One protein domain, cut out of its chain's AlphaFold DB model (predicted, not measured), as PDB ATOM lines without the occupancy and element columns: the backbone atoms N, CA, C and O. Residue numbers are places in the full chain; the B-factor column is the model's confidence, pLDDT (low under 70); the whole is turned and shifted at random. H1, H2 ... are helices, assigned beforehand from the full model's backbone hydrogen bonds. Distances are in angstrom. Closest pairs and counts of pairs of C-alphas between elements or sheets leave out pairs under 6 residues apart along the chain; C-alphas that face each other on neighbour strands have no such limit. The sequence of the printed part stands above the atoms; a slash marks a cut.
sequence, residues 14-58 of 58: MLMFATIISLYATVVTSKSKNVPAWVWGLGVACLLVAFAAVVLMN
ATOM      1  N   MET A  14     -26.720 -33.364 -40.623       78.88
ATOM      2  CA  MET A  14     -25.677 -32.917 -39.690       78.88
ATOM      3  C   MET A  14     -24.854 -34.083 -39.127       78.88
ATOM      4  O   MET A  14     -23.627 -33.990 -39.055       78.88
ATOM      5  N   LEU A  15     -25.500 -35.193 -38.763       83.06
ATOM      6  CA  LEU A  15     -24.819 -36.389 -38.260       83.06
ATOM      7  C   LEU A  15     -23.945 -37.042 -39.334       83.06
ATOM      8  O   LEU A  15     -22.815 -37.445 -39.049       83.06
ATOM      9  N   MET A  16     -24.428 -37.112 -40.576       77.94
ATOM     10  CA  MET A  16     -23.652 -37.652 -41.694       77.94
ATOM     11  C   MET A  16     -22.422 -36.784 -41.986       77.94
ATOM     12  O   MET A  16     -21.316 -37.308 -42.124       77.94
ATOM     13  N   PHE A  17     -22.582 -35.458 -41.981       76.00
ATOM     14  CA  PHE A  17     -21.476 -34.509 -42.120       76.00
ATOM     15  C   PHE A  17     -20.436 -34.664 -41.000       76.00
ATOM     16  O   PHE A  17     -19.241 -34.792 -41.274       76.00
ATOM     17  N   ALA A  18     -20.885 -34.735 -39.743       75.81
ATOM     18  CA  ALA A  18     -20.014 -34.949 -38.589       75.81
ATOM     19  C   ALA A  18     -19.256 -36.285 -38.671       75.81
ATOM     20  O   ALA A  18     -18.069 -36.343 -38.353       75.81
ATOM     21  N   THR A  19     -19.913 -37.344 -39.150       79.75
ATOM     22  CA  THR A  19     -19.315 -38.679 -39.309       79.75
ATOM     23  C   THR A  19     -18.239 -38.684 -40.393       79.75
ATOM     24  O   THR A  19     -17.149 -39.207 -40.168       79.75
ATOM     25  N   ILE A  20     -18.505 -38.050 -41.542       74.88
ATOM     26  CA  ILE A  20     -17.522 -37.894 -42.621       74.88
ATOM     27  C   ILE A  20     -16.312 -37.115 -42.097       74.88
ATOM     28  O   ILE A  20     -15.185 -37.594 -42.211       74.88
ATOM     29  N   ILE A  21     -16.521 -35.966 -41.451       73.62
ATOM     30  CA  ILE A  21     -15.416 -35.177 -40.893       73.62
ATOM     31  C   ILE A  21     -14.642 -35.966 -39.840       73.62
ATOM     32  O   ILE A  21     -13.419 -35.929 -39.862       73.62
ATOM     33  N   SER A  22     -15.311 -36.691 -38.945       73.12
ATOM     34  CA  SER A  22     -14.659 -37.465 -37.883       73.12
ATOM     35  C   SER A  22     -13.804 -38.608 -38.441       73.12
ATOM     36  O   SER A  22     -12.631 -38.735 -38.075       73.12
ATOM     37  N   LEU A  23     -14.339 -39.392 -39.384       71.69
ATOM     38  CA  LEU A  23     -13.597 -40.459 -40.063       71.69
ATOM     39  C   LEU A  23     -12.384 -39.890 -40.797       71.69
ATOM     40  O   LEU A  23     -11.265 -40.371 -40.616       71.69
ATOM     41  N   TYR A  24     -12.579 -38.823 -41.570       65.38
ATOM     42  CA  TYR A  24     -11.484 -38.211 -42.312       65.38
ATOM     43  C   TYR A  24     -10.474 -37.526 -41.396       65.38
ATOM     44  O   TYR A  24      -9.284 -37.677 -41.631       65.38
ATOM     45  N   ALA A  25     -10.887 -36.848 -40.327       64.31
ATOM     46  CA  ALA A  25      -9.974 -36.269 -39.345       64.31
ATOM     47  C   ALA A  25      -9.083 -37.348 -38.724       64.31
ATOM     48  O   ALA A  25      -7.880 -37.133 -38.609       64.31
ATOM     49  N   THR A  26      -9.639 -38.523 -38.417       67.31
ATOM     50  CA  THR A  26      -8.902 -39.683 -37.881       67.31
ATOM     51  C   THR A  26      -7.911 -40.265 -38.903       67.31
ATOM     52  O   THR A  26      -6.776 -40.617 -38.574       67.31
ATOM     53  N   VAL A  27      -8.295 -40.321 -40.180       63.81
ATOM     54  CA  VAL A  27      -7.437 -40.820 -41.274       63.81
ATOM     55  C   VAL A  27      -6.356 -39.801 -41.681       63.81
ATOM     56  O   VAL A  27      -5.233 -40.164 -42.024       63.81
ATOM     57  N   VAL A  28      -6.664 -38.508 -41.619       56.81
ATOM     58  CA  VAL A  28      -5.766 -37.402 -41.987       56.81
ATOM     59  C   VAL A  28      -4.752 -37.156 -40.866       56.81
ATOM     60  O   VAL A  28      -3.555 -37.096 -41.142       56.81
ATOM     61  N   THR A  29      -5.172 -37.152 -39.592       56.56
ATOM     62  CA  THR A  29      -4.233 -37.084 -38.449       56.56
ATOM     63  C   THR A  29      -3.247 -38.254 -38.412       56.56
ATOM     64  O   THR A  29      -2.145 -38.080 -37.898       56.56
ATOM     65  N   SER A  30      -3.585 -39.403 -39.009       56.47
ATOM     66  CA  SER A  30      -2.686 -40.561 -39.098       56.47
ATOM     67  C   SER A  30      -1.769 -40.591 -40.330       56.47
ATOM     68  O   SER A  30      -0.778 -41.319 -40.295       56.47
ATOM     69  N   LYS A  31      -2.020 -39.815 -41.402       55.53
ATOM     70  CA  LYS A  31      -1.194 -39.876 -42.634       55.53
ATOM     71  C   LYS A  31      -0.690 -38.557 -43.219       55.53
ATOM     72  O   LYS A  31       0.335 -38.577 -43.894       55.53
ATOM     73  N   SER A  32      -1.366 -37.427 -43.033       53.38
ATOM     74  CA  SER A  32      -0.951 -36.152 -43.636       53.38
ATOM     75  C   SER A  32      -1.730 -35.008 -43.006       53.38
ATOM     76  O   SER A  32      -2.947 -35.039 -43.008       53.38
ATOM     77  N   LYS A  33      -1.062 -33.963 -42.507       59.28
ATOM     78  CA  LYS A  33      -1.679 -32.805 -41.820       59.28
ATOM     79  C   LYS A  33      -2.675 -31.980 -42.661       59.28
ATOM     80  O   LYS A  33      -3.179 -30.981 -42.159       59.28
ATOM     81  N   ASN A  34      -2.933 -32.345 -43.916       60.62
ATOM     82  CA  ASN A  34      -3.720 -31.544 -44.843       60.62
ATOM     83  C   ASN A  34      -5.029 -32.254 -45.214       60.62
ATOM     84  O   ASN A  34      -5.009 -33.346 -45.781       60.62
ATOM     85  N   VAL A  35      -6.165 -31.631 -44.894       61.34
ATOM     86  CA  VAL A  35      -7.495 -32.148 -45.246       61.34
ATOM     87  C   VAL A  35      -7.715 -31.929 -46.748       61.34
ATOM     88  O   VAL A  35      -7.707 -30.779 -47.189       61.34
ATOM     89  N   PRO A  36      -7.913 -32.984 -47.560       64.50
ATOM     90  CA  PRO A  36      -8.115 -32.819 -48.993       64.50
ATOM     91  C   PRO A  36      -9.415 -32.055 -49.279       64.50
ATOM     92  O   PRO A  36     -10.477 -32.383 -48.750       64.50
ATOM     93  N   ALA A  37      -9.336 -31.048 -50.154       70.62
ATOM     94  CA  ALA A  37     -10.437 -30.129 -50.473       70.62
ATOM     95  C   ALA A  37     -11.722 -30.832 -50.961       70.62
ATOM     96  O   ALA A  37     -12.824 -30.318 -50.780       70.62
ATOM     97  N   TRP A  38     -11.604 -32.039 -51.520       69.31
ATOM     98  CA  TRP A  38     -12.748 -32.834 -51.975       69.31
ATOM     99  C   TRP A  38     -13.660 -33.307 -50.827       69.31
ATOM    100  O   TRP A  38     -14.862 -33.465 -51.025       69.31
ATOM    101  N   VAL A  39     -13.123 -33.474 -49.611       70.62
ATOM    102  CA  VAL A  39     -13.906 -33.860 -48.418       70.62
ATOM    103  C   VAL A  39     -14.806 -32.713 -47.964       70.62
ATOM    104  O   VAL A  39     -15.975 -32.930 -47.651       70.62
ATOM    105  N   TRP A  40     -14.289 -31.482 -48.004       69.44
ATOM    106  CA  TRP A  40     -15.101 -30.285 -47.793       69.44
ATOM    107  C   TRP A  40     -16.213 -30.182 -48.844       69.44
ATOM    108  O   TRP A  40     -17.357 -29.903 -48.492       69.44
ATOM    109  N   GLY A  41     -15.907 -30.501 -50.107       75.81
ATOM    110  CA  GLY A  41     -16.896 -30.565 -51.187       75.81
ATOM    111  C   GLY A  41     -18.013 -31.586 -50.939       75.81
ATOM    112  O   GLY A  41     -19.187 -31.246 -51.070       75.81
ATOM    113  N   LEU A  42     -17.671 -32.809 -50.516       75.69
ATOM    114  CA  LEU A  42     -18.647 -33.855 -50.175       75.69
ATOM    115  C   LEU A  42     -19.559 -33.443 -49.018       75.69
ATOM    116  O   LEU A  42     -20.771 -33.651 -49.074       75.69
ATOM    117  N   GLY A  43     -18.985 -32.838 -47.981       72.88
ATOM    118  CA  GLY A  43     -19.756 -32.374 -46.841       72.88
ATOM    119  C   GLY A  43     -20.745 -31.259 -47.206       72.88
ATOM    120  O   GLY A  43     -21.911 -31.318 -46.816       72.88
ATOM    121  N   VAL A  44     -20.314 -30.286 -48.015       77.69
ATOM    122  CA  VAL A  44     -21.182 -29.208 -48.524       77.69
ATOM    123  C   VAL A  44     -22.274 -29.755 -49.448       77.69
ATOM    124  O   VAL A  44     -23.428 -29.347 -49.330       77.69
ATOM    125  N   ALA A  45     -21.950 -30.712 -50.324       77.69
ATOM    126  CA  ALA A  45     -22.936 -31.366 -51.185       77.69
ATOM    127  C   ALA A  45     -24.025 -32.074 -50.365       77.69
ATOM    128  O   ALA A  45     -25.207 -31.968 -50.681       77.69
ATOM    129  N   CYS A  46     -23.646 -32.734 -49.269       77.12
ATOM    130  CA  CYS A  46     -24.593 -33.400 -48.379       77.12
ATOM    131  C   CYS A  46     -25.537 -32.400 -47.685       77.12
ATOM    132  O   CYS A  46     -26.739 -32.645 -47.579       77.12
ATOM    133  N   LEU A  47     -25.002 -31.248 -47.271       73.38
ATOM    134  CA  LEU A  47     -25.777 -30.140 -46.705       73.38
ATOM    135  C   LEU A  47     -26.765 -29.553 -47.724       73.38
ATOM    136  O   LEU A  47     -27.924 -29.312 -47.388       73.38
ATOM    137  N   LEU A  48     -26.335 -29.383 -48.977       81.44
ATOM    138  CA  LEU A  48     -27.190 -28.923 -50.074       81.44
ATOM    139  C   LEU A  48     -28.318 -29.908 -50.387       81.44
ATOM    140  O   LEU A  48     -29.450 -29.476 -50.587       81.44
ATOM    141  N   VAL A  49     -28.043 -31.214 -50.400       80.12
ATOM    142  CA  VAL A  49     -29.072 -32.243 -50.625       80.12
ATOM    143  C   VAL A  49     -30.087 -32.256 -49.484       80.12
ATOM    144  O   VAL A  49     -31.289 -32.291 -49.744       80.12
ATOM    145  N   ALA A  50     -29.631 -32.166 -48.231       73.19
ATOM    146  CA  ALA A  50     -30.525 -32.072 -47.077       73.19
ATOM    147  C   ALA A  50     -31.399 -30.806 -47.139       73.19
ATOM    148  O   ALA A  50     -32.603 -30.871 -46.894       73.19
ATOM    149  N   PHE A  51     -30.822 -29.667 -47.529       78.62
ATOM    150  CA  PHE A  51     -31.561 -28.419 -47.709       78.62
ATOM    151  C   PHE A  51     -32.575 -28.502 -48.861       78.62
ATOM    152  O   PHE A  51     -33.734 -28.134 -48.688       78.62
ATOM    153  N   ALA A  52     -32.177 -29.041 -50.016       79.38
ATOM    154  CA  ALA A  52     -33.061 -29.236 -51.164       79.38
ATOM    155  C   ALA A  52     -34.227 -30.181 -50.838       79.38
ATOM    156  O   ALA A  52     -35.355 -29.918 -51.252       79.38
ATOM    157  N   ALA A  53     -33.978 -31.238 -50.058       75.69
ATOM    158  CA  ALA A  53     -35.025 -32.127 -49.569       75.69
ATOM    159  C   ALA A  53     -36.048 -31.366 -48.713       75.69
ATOM    160  O   ALA A  53     -37.241 -31.518 -48.934       75.69
ATOM    161  N   VAL A  54     -35.606 -30.487 -47.805       73.31
ATOM    162  CA  VAL A  54     -36.518 -29.646 -47.007       73.31
ATOM    163  C   VAL A  54     -37.322 -28.683 -47.886       73.31
ATOM    164  O   VAL A  54     -38.525 -28.545 -47.678       73.31
ATOM    165  N   VAL A  55     -36.692 -28.051 -48.881       76.44
ATOM    166  CA  VAL A  55     -37.366 -27.105 -49.791       76.44
ATOM    167  C   VAL A  55     -38.408 -27.798 -50.673       76.44
ATOM    168  O   VAL A  55     -39.497 -27.267 -50.834       76.44
ATOM    169  N   LEU A  56     -38.112 -28.981 -51.219       74.38
ATOM    170  CA  LEU A  56     -39.057 -29.762 -52.036       74.38
ATOM    171  C   LEU A  56     -40.229 -30.340 -51.229       74.38
ATOM    172  O   LEU A  56     -41.250 -30.716 -51.798       74.38
ATOM    173  N   MET A  57     -40.058 -30.467 -49.915       62.91
ATOM    174  CA  MET A  57     -41.054 -31.006 -48.989       62.91
ATOM    175  C   MET A  57     -42.000 -29.940 -48.406       62.91
ATOM    176  O   MET A  57     -42.945 -30.304 -47.690       62.91
ATOM    177  N   ASN A  58     -41.737 -28.661 -48.682       55.53
ATOM    178  CA  ASN A  58     -42.530 -27.501 -48.271       55.53
ATOM    179  C   ASN A  58     -43.401 -26.991 -49.420       55.53
ATOM    180  O   ASN A  58     -44.595 -26.734 -49.157       55.53
TER     181      ASN A  58
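This is residues 14 to 58 of the 58 residues of an uncharacterized protein of Brachybacterium sp. SW0106-09 (UniProt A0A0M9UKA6). A helical hairpin: H1 runs out, a five-residue turn folds the chain back, and H2 returns nearly antiparallel beside part of it. The two helices are shifted along each other, and residues 51 to 58 stick out beyond H1 at one end. The printed part has 45 residues with two named helices, H1 then H2, and no named strand; the class is all helix. It is loose, with a radius of gyration of the C-alphas of 12.9 A, a rod spanning 43 by 17 by 7 A.

H1, residues 14 to 31, begins at C-alpha 14 (-25.677, -32.917, -39.690) and is 25.6 A long from first to last C-alpha. H2, residues 37 to 56, is 28.7 A long and ends at C-alpha 56 (-39.057, -29.762, -52.036).

H1 and H2 form a helical hairpin and touch, the closest C-alphas being those of Phe 17 and Gly 43, 5.5 A apart. H2 touches H1 with residues 39 to 47 alone. They run opposite ways at a shallow tilt of 5 degrees. In both helices every O i to N i+4 pair is within hydrogen-bond range.

The C-alphas farthest apart, of Lys 31 and Asn 58, are 43.5 A from each other. The printed part has no cut, and the link from H1 to H2 is tight. Confidence is under 70 at residues 24 to 36, 38, 40, 57 and 58.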